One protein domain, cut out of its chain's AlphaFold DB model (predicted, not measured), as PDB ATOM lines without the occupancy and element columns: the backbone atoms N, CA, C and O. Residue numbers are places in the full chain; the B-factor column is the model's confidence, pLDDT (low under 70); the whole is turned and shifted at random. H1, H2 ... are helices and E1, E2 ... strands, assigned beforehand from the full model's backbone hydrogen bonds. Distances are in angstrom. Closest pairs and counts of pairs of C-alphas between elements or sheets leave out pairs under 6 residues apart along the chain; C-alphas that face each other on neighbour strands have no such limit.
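What this domain is: This is residues 3 to 127 of the 137 residues of an uncharacterized protein of Coxiellaceae bacterium (UniProt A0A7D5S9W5). Picture a loose head built round a small sheet of three short strands, E1, E2 and E3, and a long straight helix, H5, whose residues 110 to 125 stick out from it as an arm. H4 turns through one residue into H5, making an L of 84 degrees, while H3 grazes the sheet and sticks out with residues 66 to 70. The 125 printed residues, with five named helices and three named strands in the order E1 H1 E2 H2 E3 H3 H4 H5, are mostly helix by class. The sheet is mixed, in the order E1 E2 E3. The whole is loose, with a radius of gyration of the C-alphas of 19.8 A, and elongated, spanning 64 by 34 by 30 A.

How they stand to each other: Begin at the inner strand E2, residues 33 to 37. Edge strand E1, residues 3 to 5, is parallel to it at 20 degrees, with N 36 and O 4 2.7 A apart, within hydrogen-bond range. Edge strand E3, residues 52 to 55, is antiparallel to E2 at 165 degrees, with N 35 and O 54 2.8 A apart, also within that range. H1, residues 23 to 26, only grazes the sheet with residues 23 to 24; the closest C-alphas of H1 and E2 are those of Phe 24 and Thr 35, 8.0 A apart. E1, H1 and E2 form a strand-helix-strand unit, two parallel strands with a helix between, and its crossover is right-handed. H3, residues 58 to 70, only grazes the sheet with residues 60 to 64; its closest C-alphas to E3 are those of Ala 61 and Ile 55, 5.9 A apart. H2, residues 39 to 42, is not on the sheet. It is close to but not clearly touching H4, residues 77 to 88, with the closest C-alphas, of Pro 39 and Leu 83, 7.8 A apart. It is likewise close to but not clearly touching H5, residues 90 to 125, with the closest C-alphas, of Thr 42 and Leu 97, 7.3 A apart. H4 and H5 only just touch, and only at the corner, with 3 pairs of C-alphas within 8 A, the closest those of Tyr 87 and Ile 93 at 6.9 A. H3, H4 and H5 have every O i to N i+4 pair within hydrogen-bond range; H1 and H2 are too short for such a pair.

Where its parts are: Find C-alpha 33 at (48.209, -25.852, -4.073), where E2 begins; it is 12.9 A long. H3 measures 18.4 A and H4 16.4 A. Find C-alpha 90 at (23.708, -18.020, -14.971); from there H5 runs 52.1 A to C-alpha 125 at (59.471, 12.423, -37.448).

The domain as a whole: The two C-alphas farthest apart, of Leu 59 and Ala 127, are 64.7 A apart. The printed part has no cut. The link from E1 to H1, residues 6 to 22, is long. Look for pLDDT under 70 at residues 9 to 30, 90 to 92, 122 and 124 to 127.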
ATOM      1  N   ILE A   3      51.175 -21.386  -5.210       84.50
ATOM      2  CA  ILE A   3      50.096 -20.399  -5.113       84.50
ATOM      3  C   ILE A   3      49.740 -20.022  -6.547       84.50
ATOM      4  O   ILE A   3      50.594 -19.521  -7.277       84.50
ATOM      5  N   ASP A   4      48.509 -20.316  -6.944       83.12
ATOM      6  CA  ASP A   4      47.999 -20.132  -8.297       83.12
ATOM      7  C   ASP A   4      46.995 -18.973  -8.315       83.12
ATOM      8  O   ASP A   4      45.930 -19.063  -7.710       83.12
ATOM      9  N   ASP A   5      47.345 -17.860  -8.957       83.19
ATOM     10  CA  ASP A   5      46.489 -16.672  -9.059       83.19
ATOM     11  C   ASP A   5      45.778 -16.645 -10.417       83.19
ATOM     12  O   ASP A   5      46.345 -16.253 -11.441       83.19
ATOM     13  N   ILE A   6      44.503 -17.040 -10.416       78.94
ATOM     14  CA  ILE A   6      43.695 -17.192 -11.628       78.94
ATOM     15  C   ILE A   6      42.773 -15.991 -11.896       78.94
ATOM     16  O   ILE A   6      41.718 -16.121 -12.512       78.94
ATOM     17  N   LEU A   7      43.176 -14.778 -11.505       74.69
ATOM     18  CA  LEU A   7      42.390 -13.541 -11.673       74.69
ATOM     19  C   LEU A   7      41.937 -13.197 -13.109       74.69
ATOM     20  O   LEU A   7      41.080 -12.329 -13.273       74.69
ATOM     21  N   HIS A   8      42.536 -13.787 -14.145       74.44
ATOM     22  CA  HIS A   8      42.293 -13.433 -15.550       74.44
ATOM     23  C   HIS A   8      41.699 -14.565 -16.395       74.44
ATOM     24  O   HIS A   8      41.506 -14.371 -17.593       74.44
ATOM     25  N   THR A   9      41.379 -15.722 -15.809       68.25
ATOM     26  CA  THR A   9      40.950 -16.908 -16.578       68.25
ATOM     27  C   THR A   9      39.664 -16.706 -17.369       68.25
ATOM     28  O   THR A   9      39.464 -17.359 -18.388       68.25
ATOM     29  N   ASP A  10      38.797 -15.789 -16.939       65.12
ATOM     30  CA  ASP A  10      37.543 -15.503 -17.641       65.12
ATOM     31  C   ASP A  10      37.701 -14.463 -18.769       65.12
ATOM     32  O   ASP A  10      36.843 -14.375 -19.659       65.12
ATOM     33  N   ILE A  11      38.805 -13.705 -18.760       66.06
ATOM     34  CA  ILE A  11      39.122 -12.640 -19.719       66.06
ATOM     35  C   ILE A  11      40.075 -13.197 -20.773       66.06
ATOM     36  O   ILE A  11      41.281 -12.956 -20.762       66.06
ATOM     37  N   GLU A  12      39.517 -13.937 -21.720       65.31
ATOM     38  CA  GLU A  12      40.267 -14.389 -22.883       65.31
ATOM     39  C   GLU A  12      40.043 -13.463 -24.074       65.31
ATOM     40  O   GLU A  12      38.913 -13.152 -24.452       65.31
ATOM     41  N   LEU A  13      41.146 -13.047 -24.697       57.00
ATOM     42  CA  LEU A  13      41.147 -12.234 -25.919       57.00
ATOM     43  C   LEU A  13      40.994 -13.082 -27.196       57.00
ATOM     44  O   LEU A  13      40.947 -12.547 -28.301       57.00
ATOM     45  N   LYS A  14      40.972 -14.411 -27.065       55.03
ATOM     46  CA  LYS A  14      40.773 -15.376 -28.154       55.03
ATOM     47  C   LYS A  14      39.656 -16.341 -27.751       55.03
ATOM     48  O   LYS A  14      39.460 -16.564 -26.565       55.03
ATOM     49  N   ASN A  15      38.957 -16.933 -28.725       49.53
ATOM     50  CA  ASN A  15      37.889 -17.935 -28.527       49.53
ATOM     51  C   ASN A  15      38.412 -19.282 -27.981       49.53
ATOM     52  O   ASN A  15      38.056 -20.344 -28.487       49.53
ATOM     53  N   ALA A  16      39.317 -19.267 -27.013       50.72
ATOM     54  CA  ALA A  16      40.017 -20.444 -26.542       50.72
ATOM     55  C   ALA A  16      39.536 -20.819 -25.145       50.72
ATOM     56  O   ALA A  16      40.376 -20.896 -24.271       50.72
ATOM     57  N   HIS A  17      38.228 -21.084 -24.966       45.12
ATOM     58  CA  HIS A  17      37.657 -21.472 -23.669       45.12
ATOM     59  C   HIS A  17      38.646 -22.351 -22.892       45.12
ATOM     60  O   HIS A  17      38.899 -23.490 -23.319       45.12
ATOM     61  N   PRO A  18      39.191 -21.887 -21.755       49.34
ATOM     62  CA  PRO A  18      39.976 -22.774 -20.946       49.34
ATOM     63  C   PRO A  18      38.942 -23.763 -20.428       49.34
ATOM     64  O   PRO A  18      37.888 -23.378 -19.907       49.34
ATOM     65  N   LYS A  19      39.169 -25.058 -20.658       46.78
ATOM     66  CA  LYS A  19      38.297 -26.091 -20.099       46.78
ATOM     67  C   LYS A  19      38.175 -25.776 -18.605       46.78
ATOM     68  O   LYS A  19      39.164 -25.903 -17.890       46.78
ATOM     69  N   LYS A  20      36.992 -25.344 -18.143       48.72
ATOM     70  CA  LYS A  20      36.724 -24.943 -16.743       48.72
ATOM     71  C   LYS A  20      37.120 -26.041 -15.734       48.72
ATOM     72  O   LYS A  20      37.341 -25.757 -14.568       48.72
ATOM     73  N   GLN A  21      37.259 -27.286 -16.200       41.97
ATOM     74  CA  GLN A  21      37.713 -28.461 -15.445       41.97
ATOM     75  C   GLN A  21      39.230 -28.737 -15.502       41.97
ATOM     76  O   GLN A  21      39.716 -29.590 -14.770       41.97
ATOM     77  N   GLY A  22      39.988 -28.075 -16.380       40.78
ATOM     78  CA  GLY A  22      41.406 -28.360 -16.623       40.78
ATOM     79  C   GLY A  22      42.374 -27.619 -15.700       40.78
ATOM     80  O   GLY A  22      43.407 -28.181 -15.364       40.78
ATOM     81  N   TYR A  23      42.047 -26.402 -15.253       48.22
ATOM     82  CA  TYR A  23      42.963 -25.598 -14.425       48.22
ATOM     83  C   TYR A  23      43.129 -26.161 -13.009       48.22
ATOM     84  O   TYR A  23      44.254 -26.356 -12.561       48.22
ATOM     85  N   PHE A  24      42.030 -26.547 -12.353       50.59
ATOM     86  CA  PHE A  24      42.087 -27.178 -11.027       50.59
ATOM     87  C   PHE A  24      42.794 -28.546 -11.038       50.59
ATOM     88  O   PHE A  24      43.376 -28.943 -10.034       50.59
ATOM     89  N   ASN A  25      42.787 -29.245 -12.180       47.28
ATOM     90  CA  ASN A  25      43.424 -30.556 -12.332       47.28
ATOM     91  C   ASN A  25      44.884 -30.473 -12.820       47.28
ATOM     92  O   ASN A  25      45.673 -31.357 -12.502       47.28
ATOM     93  N   ALA A  26      45.283 -29.434 -13.564       49.69
ATOM     94  CA  ALA A  26      46.637 -29.322 -14.123       49.69
ATOM     95  C   ALA A  26      47.702 -28.881 -13.100       49.69
ATOM     96  O   ALA A  26      48.883 -29.136 -13.308       49.69
ATOM     97  N   VAL A  27      47.299 -28.270 -11.980       52.91
ATOM     98  CA  VAL A  27      48.191 -27.952 -10.842       52.91
ATOM     99  C   VAL A  27      48.157 -29.068  -9.772       52.91
ATOM    100  O   VAL A  27      48.775 -28.949  -8.714       52.91
ATOM    101  N   SER A  28      47.445 -30.176 -10.038       53.34
ATOM    102  CA  SER A  28      47.177 -31.242  -9.055       53.34
ATOM    103  C   SER A  28      48.374 -32.135  -8.700       53.34
ATOM    104  O   SER A  28      48.287 -32.881  -7.729       53.34
ATOM    105  N   ASP A  29      49.514 -32.000  -9.385       60.25
ATOM    106  CA  ASP A  29      50.740 -32.738  -9.040       60.25
ATOM    107  C   ASP A  29      51.506 -32.112  -7.858       60.25
ATOM    108  O   ASP A  29      52.409 -32.727  -7.284       60.25
ATOM    109  N   ALA A  30      51.166 -30.878  -7.464       67.75
ATOM    110  CA  ALA A  30      51.767 -30.256  -6.294       67.75
ATOM    111  C   ALA A  30      51.134 -30.811  -5.000       67.75
ATOM    112  O   ALA A  30      49.913 -30.742  -4.840       67.75
ATOM    113  N   PRO A  31      51.937 -31.240  -4.003       75.94
ATOM    114  CA  PRO A  31      51.414 -31.768  -2.736       75.94
ATOM    115  C   PRO A  31      50.588 -30.743  -1.940       75.94
ATOM    116  O   PRO A  31      49.806 -31.117  -1.069       75.94
ATOM    117  N   VAL A  32      50.764 -29.449  -2.231       83.50
ATOM    118  CA  VAL A  32      49.953 -28.339  -1.716       83.50
ATOM    119  C   VAL A  32      49.832 -27.268  -2.803       83.50
ATOM    120  O   VAL A  32      50.855 -26.741  -3.254       83.50
ATOM    121  N   CYS A  33      48.598 -26.922  -3.163       84.88
ATOM    122  CA  CYS A  33      48.209 -25.852  -4.073       84.88
ATOM    123  C   CYS A  33      47.127 -24.973  -3.419       84.88
ATOM    124  O   CYS A  33      46.143 -25.489  -2.880       84.88
ATOM    125  N   ILE A  34      47.321 -23.654  -3.486       87.75
ATOM    126  CA  ILE A  34      46.341 -22.636  -3.098       87.75
ATOM    127  C   ILE A  34      45.970 -21.853  -4.355       87.75
ATOM    128  O   ILE A  34      46.772 -21.062  -4.844       87.75
ATOM    129  N   THR A  35      44.762 -22.054  -4.865       86.31
ATOM    130  CA  THR A  35      44.237 -21.338  -6.028       86.31
ATOM    131  C   THR A  35      43.406 -20.146  -5.575       86.31
ATOM    132  O   THR A  35      42.404 -20.311  -4.883       86.31
ATOM    133  N   LEU A  36      43.798 -18.944  -5.980       86.50
ATOM    134  CA  LEU A  36      43.145 -17.679  -5.667       86.50
ATOM    135  C   LEU A  36      42.317 -17.214  -6.864       86.50
ATOM    136  O   LEU A  36      42.823 -17.107  -7.977       86.50
ATOM    137  N   PHE A  37      41.045 -16.905  -6.633       83.38
ATOM    138  CA  PHE A  37      40.134 -16.414  -7.664       83.38
ATOM    139  C   PHE A  37      39.196 -15.347  -7.112       83.38
ATOM    140  O   PHE A  37      38.966 -15.241  -5.906       83.38
ATOM    141  N   GLY A  38      38.626 -14.524  -7.990       81.00
ATOM    142  CA  GLY A  38      37.698 -13.501  -7.540       81.00
ATOM    143  C   GLY A  38      36.997 -12.726  -8.653       81.00
ATOM    144  O   GLY A  38      37.487 -12.642  -9.776       81.00
ATOM    145  N   PRO A  39      35.863 -12.090  -8.323       79.81
ATOM    146  CA  PRO A  39      35.019 -11.341  -9.250       79.81
ATOM    147  C   PRO A  39      35.614 -10.008  -9.718       79.81
ATOM    148  O   PRO A  39      35.018  -9.342 -10.563       79.81
ATOM    149  N   SER A  40      36.746  -9.568  -9.161       80.44
ATOM    150  CA  SER A  40      37.285  -8.222  -9.390       80.44
ATOM    151  C   SER A  40      37.473  -7.888 -10.865       80.44
ATOM    152  O   SER A  40      37.248  -6.746 -11.262       80.44
ATOM    153  N   LYS A  41      37.858  -8.882 -11.668       76.62
ATOM    154  CA  LYS A  41      38.038  -8.737 -13.113       76.62
ATOM    155  C   LYS A  41      36.927  -9.436 -13.900       76.62
ATOM    156  O   LYS A  41      36.480  -8.888 -14.900       76.62
ATOM    157  N   THR A  42      36.411 -10.560 -13.399       74.81
ATOM    158  CA  THR A  42      35.294 -11.305 -14.004       74.81
ATOM    159  C   THR A  42      33.990 -10.506 -14.065       74.81
ATOM    160  O   THR A  42      33.279 -10.636 -15.047       74.81
ATOM    161  N   PHE A  43      33.689  -9.664 -13.068       74.00
ATOM    162  CA  PHE A  43      32.491  -8.804 -13.014       74.00
ATOM    163  C   PHE A  43      32.820  -7.309 -12.957       74.00
ATOM    164  O   PHE A  43      31.986  -6.497 -12.560       74.00
ATOM    165  N   SER A  44      34.062  -6.927 -13.273       76.44
ATOM    166  CA  SER A  44      34.549  -5.552 -13.079       76.44
ATOM    167  C   SER A  44      34.307  -5.018 -11.650       76.44
ATOM    168  O   SER A  44      34.182  -3.816 -11.425       76.44
ATOM    169  N   ALA A  45      34.264  -5.914 -10.658       77.94
ATOM    170  CA  ALA A  45      33.939  -5.613  -9.266       77.94
ATOM    171  C   ALA A  45      35.199  -5.342  -8.423       77.94
ATOM    172  O   ALA A  45      35.317  -5.790  -7.281       77.94
ATOM    173  N   ALA A  46      36.192  -4.639  -8.981       77.69
ATOM    174  CA  ALA A  46      37.496  -4.438  -8.338       77.69
ATOM    175  C   ALA A  46      37.398  -3.773  -6.947       77.69
ATOM    176  O   ALA A  46      38.175  -4.090  -6.049       77.69
ATOM    177  N   GLY A  47      36.393  -2.916  -6.734       80.31
ATOM    178  CA  GLY A  47      36.142  -2.253  -5.451       80.31
ATOM    179  C   GLY A  47      35.469  -3.124  -4.384       80.31
ATOM    180  O   GLY A  47      35.448  -2.737  -3.219       80.31
ATOM    181  N   TYR A  48      34.942  -4.300  -4.739       79.56
ATOM    182  CA  TYR A  48      34.157  -5.125  -3.809       79.56
ATOM    183  C   TYR A  48      35.039  -5.883  -2.812       79.56
ATOM    184  O   TYR A  48      34.535  -6.324  -1.779       79.56
ATOM    185  N   ARG A  49      36.343  -6.020  -3.106       80.50
ATOM    186  CA  ARG A  49      37.334  -6.719  -2.266       80.50
ATOM    187  C   ARG A  49      36.856  -8.098  -1.789       80.50
ATOM    188  O   ARG A  49      37.143  -8.518  -0.672       80.50
ATOM    189  N   THR A  50      36.115  -8.790  -2.647       83.31
ATOM    190  CA  THR A  50      35.705 -10.176  -2.432       83.31
ATOM    191  C   THR A  50      36.578 -11.062  -3.300       83.31
ATOM    192  O   THR A  50      36.812 -10.743  -4.463       83.31
ATOM    193  N   GLY A  51      37.036 -12.171  -2.740       84.00
ATOM    194  CA  GLY A  51      37.769 -13.221  -3.429       84.00
ATOM    195  C   GLY A  51      37.560 -14.536  -2.689       84.00
ATOM    196  O   GLY A  51      36.978 -14.556  -1.603       84.00
ATOM    197  N   ALA A  52      38.012 -15.621  -3.289       83.69
ATOM    198  CA  ALA A  52      37.958 -16.948  -2.717       83.69
ATOM    199  C   ALA A  52      39.279 -17.673  -2.975       83.69
ATOM    200  O   ALA A  52      39.986 -17.397  -3.946       83.69
ATOM    201  N   ALA A  53      39.600 -18.591  -2.072       87.44
ATOM    202  CA  ALA A  53      40.743 -19.472  -2.189       87.44
ATOM    203  C   ALA A  53      40.243 -20.918  -2.185       87.44
ATOM    204  O   ALA A  53      39.438 -21.296  -1.334       87.44
ATOM    205  N   TYR A  54      40.718 -21.714  -3.132       86.75
ATOM    206  CA  TYR A  54      40.597 -23.164  -3.110       86.75
ATOM    207  C   TYR A  54      41.934 -23.750  -2.665       86.75
ATOM    208  O   TYR A  54      42.979 -23.378  -3.191       86.75
ATOM    209  N   ILE A  55      41.909 -24.649  -1.685       88.69
ATOM    210  CA  ILE A  55      43.110 -25.258  -1.112       88.69
ATOM    211  C   ILE A  55      42.947 -26.770  -1.239       88.69
ATOM    212  O   ILE A  55      41.998 -27.334  -0.697       88.69
ATOM    213  N   ASN A  56      43.857 -27.432  -1.955       86.38
ATOM    214  CA  ASN A  56      43.768 -28.880  -2.187       86.38
ATOM    215  C   ASN A  56      44.189 -29.729  -0.965       86.38
ATOM    216  O   ASN A  56      44.008 -30.944  -0.966       86.38
ATOM    217  N   ASN A  57      44.743 -29.098   0.074       89.25
ATOM    218  CA  ASN A  57      45.152 -29.724   1.328       89.25
ATOM    219  C   ASN A  57      44.201 -29.320   2.468       89.25
ATOM    220  O   ASN A  57      44.167 -28.158   2.869       89.25
ATOM    221  N   HIS A  58      43.454 -30.289   3.005       88.88
ATOM    222  CA  HIS A  58      42.433 -30.053   4.031       88.88
ATOM    223  C   HIS A  58      42.993 -29.486   5.341       88.88
ATOM    224  O   HIS A  58      42.438 -28.530   5.868       88.88
ATOM    225  N   LEU A  59      44.102 -30.040   5.843       92.38
ATOM    226  CA  LEU A  59      44.700 -29.602   7.111       92.38
ATOM    227  C   LEU A  59      45.138 -28.137   7.028       92.38
ATOM    228  O   LEU A  59      44.841 -27.335   7.906       92.38
ATOM    229  N   LEU A  60      45.772 -27.765   5.913       90.69
ATOM    230  CA  LEU A  60      46.150 -26.378   5.663       90.69
ATOM    231  C   LEU A  60      44.926 -25.458   5.515       90.69
ATOM    232  O   LEU A  60      44.968 -24.307   5.942       90.69
ATOM    233  N   ALA A  61      43.845 -25.946   4.901       90.94
ATOM    234  CA  ALA A  61      42.611 -25.183   4.744       90.94
ATOM    235  C   ALA A  61      41.938 -24.883   6.092       90.94
ATOM    236  O   ALA A  61      41.471 -23.761   6.305       90.94
ATOM    237  N   GLU A  62      41.907 -25.857   7.002       93.81
ATOM    238  CA  GLU A  62      41.391 -25.690   8.364       93.81
ATOM    239  C   GLU A  62      42.239 -24.703   9.165       93.81
ATOM    240  O   GLU A  62      41.694 -23.741   9.713       93.81
ATOM    241  N   ASP A  63      43.563 -24.876   9.162       94.06
ATOM    242  CA  ASP A  63      44.493 -23.988   9.868       94.06
ATOM    243  C   ASP A  63      44.355 -22.533   9.397       94.06
ATOM    244  O   ASP A  63      44.238 -21.612  10.212       94.06
ATOM    245  N   LEU A  64      44.313 -22.305   8.078       90.62
ATOM    246  CA  LEU A  64      44.139 -20.965   7.511       90.62
ATOM    247  C   LEU A  64      42.766 -20.375   7.829       90.62
ATOM    248  O   LEU A  64      42.659 -19.184   8.120       90.62
ATOM    249  N   THR A  65      41.717 -21.194   7.810       90.81
ATOM    250  CA  THR A  65      40.361 -20.757   8.164       90.81
ATOM    251  C   THR A  65      40.302 -20.310   9.622       90.81
ATOM    252  O   THR A  65      39.726 -19.261   9.915       90.81
ATOM    253  N   TRP A  66      40.954 -21.047  10.526       92.50
ATOM    254  CA  TRP A  66      41.077 -20.650  11.925       92.50
ATOM    255  C   TRP A  66      41.835 -19.324  12.052       92.50
ATOM    256  O   TRP A  66      41.342 -18.384  12.670       92.50
ATOM    257  N   GLN A  67      42.996 -19.186  11.408       92.50
ATOM    258  CA  GLN A  67      43.768 -17.938  11.452       92.50
ATOM    259  C   GLN A  67      42.966 -16.725  10.956       92.50
ATOM    260  O   GLN A  67      42.985 -15.674  11.600       92.50
ATOM    261  N   LEU A  68      42.221 -16.871   9.855       90.06
ATOM    262  CA  LEU A  68      41.355 -15.814   9.324       90.06
ATOM    263  C   LEU A  68      40.227 -15.456  10.297       90.06
ATOM    264  O   LEU A  68      39.968 -14.271  10.516       90.06
ATOM    265  N   TYR A  69      39.600 -16.458  10.917       87.50
ATOM    266  CA  TYR A  69      38.564 -16.249  11.928       87.50
ATOM    267  C   TYR A  69      39.107 -15.484  13.143       87.50
ATOM    268  O   TYR A  69      38.524 -14.477  13.549       87.50
ATOM    269  N   SER A  70      40.265 -15.894  13.669       91.25
ATOM    270  CA  SER A  70      40.958 -15.212  14.773       91.25
ATOM    271  C   SER A  70      41.325 -13.768  14.444       91.25
ATOM    272  O   SER A  70      41.217 -12.891  15.297       91.25
ATOM    273  N   ALA A  71      41.741 -13.508  13.204       90.19
ATOM    274  CA  ALA A  71      42.087 -12.171  12.733       90.19
ATOM    275  C   ALA A  71      40.859 -11.285  12.453       90.19
ATOM    276  O   ALA A  71      41.028 -10.139  12.042       90.19
ATOM    277  N   GLN A  72      39.636 -11.810  12.619       85.94
ATOM    278  CA  GLN A  72      38.392 -11.171  12.168       85.94
ATOM    279  C   GLN A  72      38.454 -10.763  10.684       85.94
ATOM    280  O   GLN A  72      37.789  -9.824  10.241       85.94
ATOM    281  N   ALA A  73      39.270 -11.474   9.904       81.44
ATOM    282  CA  ALA A  73      39.434 -11.238   8.487       81.44
ATOM    283  C   ALA A  73      38.240 -11.851   7.751       81.44
ATOM    284  O   ALA A  73      37.931 -13.033   7.888       81.44
ATOM    285  N   GLY A  74      37.552 -11.042   6.951       78.69
ATOM    286  CA  GLY A  74      36.382 -11.498   6.221       78.69
ATOM    287  C   GLY A  74      35.965 -10.534   5.125       78.69
ATOM    288  O   GLY A  74      36.377  -9.378   5.071       78.69
ATOM    289  N   THR A  75      35.122 -11.027   4.228       78.25
ATOM    290  CA  THR A  75      34.537 -10.232   3.146       78.25
ATOM    291  C   THR A  75      33.182  -9.668   3.571       78.25
ATOM    292  O   THR A  75      32.426 -10.338   4.284       78.25
ATOM    293  N   SER A  76      32.817  -8.489   3.061       84.88
ATOM    294  CA  SER A  76      31.490  -7.889   3.270       84.88
ATOM    295  C   SER A  76      30.364  -8.890   2.973       84.88
ATOM    296  O   SER A  76      30.329  -9.521   1.914       84.88
ATOM    297  N   TYR A  77      29.433  -9.050   3.920       84.88
ATOM    298  CA  TYR A  77      28.269  -9.927   3.755       84.88
ATOM    299  C   TYR A  77      27.382  -9.484   2.586       84.88
ATOM    300  O   TYR A  77      26.993 -10.309   1.765       84.88
ATOM    301  N   ILE A  78      27.152  -8.175   2.452       85.81
ATOM    302  CA  ILE A  78      26.373  -7.605   1.346       85.81
ATOM    303  C   ILE A  78      27.048  -7.918   0.006       85.81
ATOM    304  O   ILE A  78      26.386  -8.380  -0.920       85.81
ATOM    305  N   ASN A  79      28.373  -7.755  -0.085       85.44
ATOM    306  CA  ASN A  79      29.101  -8.040  -1.324       85.44
ATOM    307  C   ASN A  79      29.014  -9.527  -1.692       85.44
ATOM    308  O   ASN A  79      28.871  -9.849  -2.869       85.44
ATOM    309  N   ARG A  80      29.062 -10.430  -0.702       83.31
ATOM    310  CA  ARG A  80      28.868 -11.872  -0.926       83.31
ATOM    311  C   ARG A  80      27.483 -12.184  -1.490       83.31
ATOM    312  O   ARG A  80      27.401 -12.924  -2.464       83.31
ATOM    313  N   LEU A  81      26.425 -11.598  -0.929       84.69
ATOM    314  CA  LEU A  81      25.057 -11.811  -1.409       84.69
ATOM    315  C   LEU A  81      24.864 -11.315  -2.844       84.69
ATOM    316  O   LEU A  81      24.329 -12.046  -3.669       84.69
ATOM    317  N   VAL A  82      25.350 -10.110  -3.159       82.12
ATOM    318  CA  VAL A  82      25.265  -9.554  -4.519       82.12
ATOM    319  C   VAL A  82      25.948 -10.480  -5.522       82.12
ATOM    320  O   VAL A  82      25.363 -10.815  -6.548       82.12
ATOM    321  N   LEU A  83      27.154 -10.952  -5.202       80.56
ATOM    322  CA  LEU A  83      27.881 -11.880  -6.066       80.56
ATOM    323  C   LEU A  83      27.145 -13.207  -6.221       80.56
ATOM    324  O   LEU A  83      27.055 -13.713  -7.333       80.56
ATOM    325  N   GLN A  84      26.585 -13.755  -5.142       82.31
ATOM    326  CA  GLN A  84      25.786 -14.975  -5.207       82.31
ATOM    327  C   GLN A  84      24.562 -14.802  -6.116       82.31
ATOM    328  O   GLN A  84      24.262 -15.695  -6.904       82.31
ATOM    329  N   SER A  85      23.886 -13.651  -6.062       80.88
ATOM    330  CA  SER A  85      22.782 -13.330  -6.970       80.88
ATOM    331  C   SER A  85      23.246 -13.193  -8.421       80.88
ATOM    332  O   SER A  85      22.574 -13.707  -9.314       80.88
ATOM    333  N   CYS A  86      24.401 -12.569  -8.676       75.06
ATOM    334  CA  CYS A  86      24.999 -12.538 -10.012       75.06
ATOM    335  C   CYS A  86      25.304 -13.959 -10.509       75.06
ATOM    336  O   CYS A  86      24.965 -14.279 -11.641       75.06
ATOM    337  N   TYR A  87      25.867 -14.823  -9.653       73.38
ATOM    338  CA  TYR A  87      26.198 -16.211  -9.987       73.38
ATOM    339  C   TYR A  87      24.975 -17.119 -10.205       73.38
ATOM    340  O   TYR A  87      25.011 -18.019 -11.041       73.38
ATOM    341  N   ALA A  88      23.882 -16.907  -9.470       75.56
ATOM    342  CA  ALA A  88      22.667 -17.714  -9.595       75.56
ATOM    343  C   ALA A  88      21.929 -17.465 -10.923       75.56
ATOM    344  O   ALA A  88      21.336 -18.385 -11.490       75.56
ATOM    345  N   ASN A  89      22.013 -16.245 -11.457       71.81
ATOM    346  CA  ASN A  89      21.405 -15.863 -12.729       71.81
ATOM    347  C   ASN A  89      22.325 -16.215 -13.911       71.81
ATOM    348  O   ASN A  89      22.699 -15.359 -14.703       71.81
ATOM    349  N   ASN A  90      22.697 -17.497 -14.033       59.69
ATOM    350  CA  ASN A  90      23.708 -18.020 -14.971       59.69
ATOM    351  C   ASN A  90      23.596 -17.531 -16.433       59.69
ATOM    352  O   ASN A  90      24.610 -17.480 -17.128       59.69
ATOM    353  N   ARG A  91      22.394 -17.169 -16.905       58.75
ATOM    354  CA  ARG A  91      22.190 -16.583 -18.240       58.75
ATOM    355  C   ARG A  91      22.863 -15.212 -18.378       58.75
ATOM    356  O   ARG A  91      23.557 -14.980 -19.364       58.75
ATOM    357  N   ASP A  92      22.728 -14.360 -17.368       65.19
ATOM    358  CA  ASP A  92      23.266 -12.998 -17.371       65.19
ATOM    359  C   ASP A  92      24.797 -13.002 -17.304       65.19
ATOM    360  O   ASP A  92      25.448 -12.116 -17.846       65.19
ATOM    361  N   ILE A  93      25.392 -14.021 -16.677       71.75
ATOM    362  CA  ILE A  93      26.850 -14.131 -16.537       71.75
ATOM    363  C   ILE A  93      27.509 -14.447 -17.868       71.75
ATOM    364  O   ILE A  93      28.484 -13.798 -18.225       71.75
ATOM    365  N   GLU A  94      27.030 -15.455 -18.600       74.75
ATOM    366  CA  GLU A  94      27.671 -15.835 -19.862       74.75
ATOM    367  C   GLU A  94      27.522 -14.706 -20.893       74.75
ATOM    368  O   GLU A  94      28.492 -14.355 -21.564       74.75
ATOM    369  N   GLU A  95      26.351 -14.062 -20.947       78.00
ATOM    370  CA  GLU A  95      26.130 -12.861 -21.759       78.00
ATOM    371  C   GLU A  95      27.064 -11.711 -21.327       78.00
ATOM    372  O   GLU A  95      27.735 -11.105 -22.169       78.00
ATOM    373  N   TYR A  96      27.202 -11.456 -20.020       78.00
ATOM    374  CA  TYR A  96      28.127 -10.454 -19.479       78.00
ATOM    375  C   TYR A  96      29.589 -10.746 -19.845       78.00
ATOM    376  O   TYR A  96      30.319  -9.845 -20.273       78.00
ATOM    377  N   LEU A  97      30.031 -11.998 -19.709       77.44
ATOM    378  CA  LEU A  97      31.393 -12.416 -20.035       77.44
ATOM    379  C   LEU A  97      31.671 -12.272 -21.530       77.44
ATOM    380  O   LEU A  97      32.736 -11.787 -21.910       77.44
ATOM    381  N   GLN A  98      30.712 -12.622 -22.389       78.94
ATOM    382  CA  GLN A  98      30.836 -12.424 -23.833       78.94
ATOM    383  C   GLN A  98      30.941 -10.940 -24.203       78.94
ATOM    384  O   GLN A  98      31.797 -10.574 -25.013       78.94
ATOM    385  N   CYS A  99      30.115 -10.079 -23.605       79.88
ATOM    386  CA  CYS A  99      30.192  -8.629 -23.793       79.88
ATOM    387  C   CYS A  99      31.543  -8.073 -23.329       79.88
ATOM    388  O   CYS A  99      32.213  -7.370 -24.087       79.88
ATOM    389  N   SER A 100      31.993  -8.474 -22.140       79.88
ATOM    390  CA  SER A 100      33.284  -8.064 -21.579       79.88
ATOM    391  C   SER A 100      34.449  -8.494 -22.475       79.88
ATOM    392  O   SER A 100      35.322  -7.691 -22.797       79.88
ATOM    393  N   ARG A 101      34.454  -9.740 -22.969       79.31
ATOM    394  CA  ARG A 101      35.489 -10.236 -23.896       79.31
ATOM    395  C   ARG A 101      35.534  -9.447 -25.199       79.31
ATOM    396  O   ARG A 101      36.628  -9.133 -25.675       79.31
ATOM    397  N   LYS A 102      34.374  -9.106 -25.773       82.56
ATOM    398  CA  LYS A 102      34.293  -8.263 -26.978       82.56
ATOM    399  C   LYS A 102      34.896  -6.886 -26.722       82.56
ATOM    400  O   LYS A 102      35.706  -6.424 -27.523       82.56
ATOM    401  N   GLU A 103      34.557  -6.268 -25.595       83.75
ATOM    402  CA  GLU A 103      35.093  -4.966 -25.206       83.75
ATOM    403  C   GLU A 103      36.619  -5.003 -25.033       83.75
ATOM    404  O   GLU A 103      37.328  -4.198 -25.641       83.75
ATOM    405  N   TYR A 104      37.148  -5.958 -24.261       81.56
ATOM    406  CA  TYR A 104      38.591  -6.100 -24.063       81.56
ATOM    407  C   TYR A 104      39.330  -6.395 -25.372       81.56
ATOM    408  O   TYR A 104      40.391  -5.818 -25.621       81.56
ATOM    409  N   SER A 105      38.757  -7.230 -26.242       82.50
ATOM    410  CA  SER A 105      39.333  -7.534 -27.558       82.50
ATOM    411  C   SER A 105      39.392  -6.296 -28.451       82.50
ATOM    412  O   SER A 105      40.421  -6.043 -29.079       82.50
ATOM    413  N   TYR A 106      38.327  -5.488 -28.462       85.00
ATOM    414  CA  TYR A 106      38.293  -4.223 -29.193       85.00
ATOM    415  C   TYR A 106      39.330  -3.229 -28.659       85.00
ATOM    416  O   TYR A 106      40.125  -2.697 -29.431       85.00
ATOM    417  N   ARG A 107      39.385  -3.024 -27.335       84.56
ATOM    418  CA  ARG A 107      40.365  -2.127 -26.697       84.56
ATOM    419  C   ARG A 107      41.800  -2.557 -26.997       84.56
ATOM    420  O   ARG A 107      42.635  -1.716 -27.314       84.56
ATOM    421  N   HIS A 108      42.084  -3.857 -26.950       84.69
ATOM    422  CA  HIS A 108      43.400  -4.392 -27.288       84.69
ATOM    423  C   HIS A 108      43.751  -4.174 -28.771       84.69
ATOM    424  O   HIS A 108      44.879  -3.786 -29.083       84.69
ATOM    425  N   ALA A 109      42.799  -4.373 -29.689       85.06
ATOM    426  CA  ALA A 109      42.999  -4.088 -31.110       85.06
ATOM    427  C   ALA A 109      43.269  -2.595 -31.362       85.06
ATOM    428  O   ALA A 109      44.223  -2.257 -32.064       85.06
ATOM    429  N   LEU A 110      42.491  -1.707 -30.737       88.88
ATOM    430  CA  LEU A 110      42.685  -0.260 -30.823       88.88
ATOM    431  C   LEU A 110      44.056   0.160 -30.279       88.88
ATOM    432  O   LEU A 110      44.767   0.914 -30.937       88.88
ATOM    433  N   LEU A 111      44.461  -0.365 -29.118       90.31
ATOM    434  CA  LEU A 111      45.765  -0.068 -28.525       90.31
ATOM    435  C   LEU A 111      46.912  -0.463 -29.463       90.31
ATOM    436  O   LEU A 111      47.863   0.296 -29.619       90.31
ATOM    437  N   ARG A 112      46.811  -1.616 -30.139       86.69
ATOM    438  CA  ARG A 112      47.801  -2.025 -31.149       86.69
ATOM    439  C   ARG A 112      47.873  -1.053 -32.321       86.69
ATOM    440  O   ARG A 112      48.972  -0.724 -32.747       86.69
ATOM    441  N   VAL A 113      46.730  -0.586 -32.826       88.75
ATOM    442  CA  VAL A 113      46.697   0.420 -33.901       88.75
ATOM    443  C   VAL A 113      47.367   1.715 -33.446       88.75
ATOM    444  O   VAL A 113      48.191   2.253 -34.179       88.75
ATOM    445  N   LEU A 114      47.072   2.184 -32.229       86.38
ATOM    446  CA  LEU A 114      47.663   3.406 -31.678       86.38
ATOM    447  C   LEU A 114      49.177   3.284 -31.477       86.38
ATOM    448  O   LEU A 114      49.907   4.187 -31.868       86.38
ATOM    449  N   ILE A 115      49.654   2.170 -30.913       86.62
ATOM    450  CA  ILE A 115      51.089   1.918 -30.721       86.62
ATOM    451  C   ILE A 115      51.806   1.862 -32.071       86.62
ATOM    452  O   ILE A 115      52.827   2.518 -32.239       86.62
ATOM    453  N   ASN A 116      51.258   1.132 -33.044       88.44
ATOM    454  CA  ASN A 116      51.865   1.021 -34.371       88.44
ATOM    455  C   ASN A 116      51.862   2.364 -35.113       88.44
ATOM    456  O   ASN A 116      52.834   2.697 -35.781       88.44
ATOM    457  N   GLY A 117      50.787   3.145 -34.981       84.38
ATOM    458  CA  GLY A 117      50.708   4.490 -35.545       84.38
ATOM    459  C   GLY A 117      51.717   5.442 -34.902       84.38
ATOM    460  O   GLY A 117      52.400   6.169 -35.613       84.38
ATOM    461  N   ALA A 118      51.859   5.403 -33.576       80.19
ATOM    462  CA  ALA A 118      52.852   6.200 -32.860       80.19
ATOM    463  C   ALA A 118      54.287   5.800 -33.236       80.19
ATOM    464  O   ALA A 118      55.106   6.677 -33.486       80.19
ATOM    465  N   ASP A 119      54.584   4.502 -33.329       78.06
ATOM    466  CA  ASP A 119      55.889   3.990 -33.767       78.06
ATOM    467  C   ASP A 119      56.222   4.444 -35.198       78.06
ATOM    468  O   ASP A 119      57.337   4.885 -35.468       78.06
ATOM    469  N   GLN A 120      55.238   4.414 -36.104       77.62
ATOM    470  CA  GLN A 120      55.404   4.909 -37.470       77.62
ATOM    471  C   GLN A 120      55.665   6.420 -37.499       77.62
ATOM    472  O   GLN A 120      56.646   6.856 -38.096       77.62
ATOM    473  N   VAL A 121      54.849   7.212 -36.796       79.00
ATOM    474  CA  VAL A 121      55.037   8.668 -36.708       79.00
ATOM    475  C   VAL A 121      56.396   9.003 -36.109       79.00
ATOM    476  O   VAL A 121      57.069   9.880 -36.627       79.00
ATOM    477  N   LEU A 122      56.840   8.308 -35.059       68.44
ATOM    478  CA  LEU A 122      58.160   8.530 -34.467       68.44
ATOM    479  C   LEU A 122      59.286   8.237 -35.470       68.44
ATOM    480  O   LEU A 122      60.210   9.038 -35.582       68.44
ATOM    481  N   LYS A 123      59.207   7.142 -36.233       70.12
ATOM    482  CA  LYS A 123      60.198   6.834 -37.283       70.12
ATOM    483  C   LYS A 123      60.242   7.904 -38.369       70.12
ATOM    484  O   LYS A 123      61.336   8.309 -38.761       70.12
ATOM    485  N   ASP A 124      59.076   8.381 -38.797       68.38
ATOM    486  CA  ASP A 124      58.950   9.415 -39.827       68.38
ATOM    487  C   ASP A 124      59.431  10.786 -39.314       68.38
ATOM    488  O   ASP A 124      60.116  11.513 -40.029       68.38
ATOM    489  N   TYR A 125      59.128  11.131 -38.056       56.00
ATOM    490  CA  TYR A 125      59.471  12.423 -37.448       56.00
ATOM    491  C   TYR A 125      60.956  12.540 -37.098       56.00
ATOM    492  O   TYR A 125      61.546  13.609 -37.243       56.00
ATOM    493  N   PHE A 126      61.574  11.448 -36.640       58.19
ATOM    494  CA  PHE A 126      63.005  11.419 -36.340       58.19
ATOM    495  C   PHE A 126      63.873  11.088 -37.559       58.19
ATOM    496  O   PHE A 126      65.094  11.084 -37.410       58.19
ATOM    497  N   ALA A 127      63.275  10.814 -38.730       55.12
ATOM    498  CA  ALA A 127      63.969  10.395 -39.949       55.12
ATOM    499  C   ALA A 127      65.117   9.418 -39.639       55.12
ATOM    500  O   ALA A 127      66.254   9.607 -40.074       55.12
TER     501      ALA A 127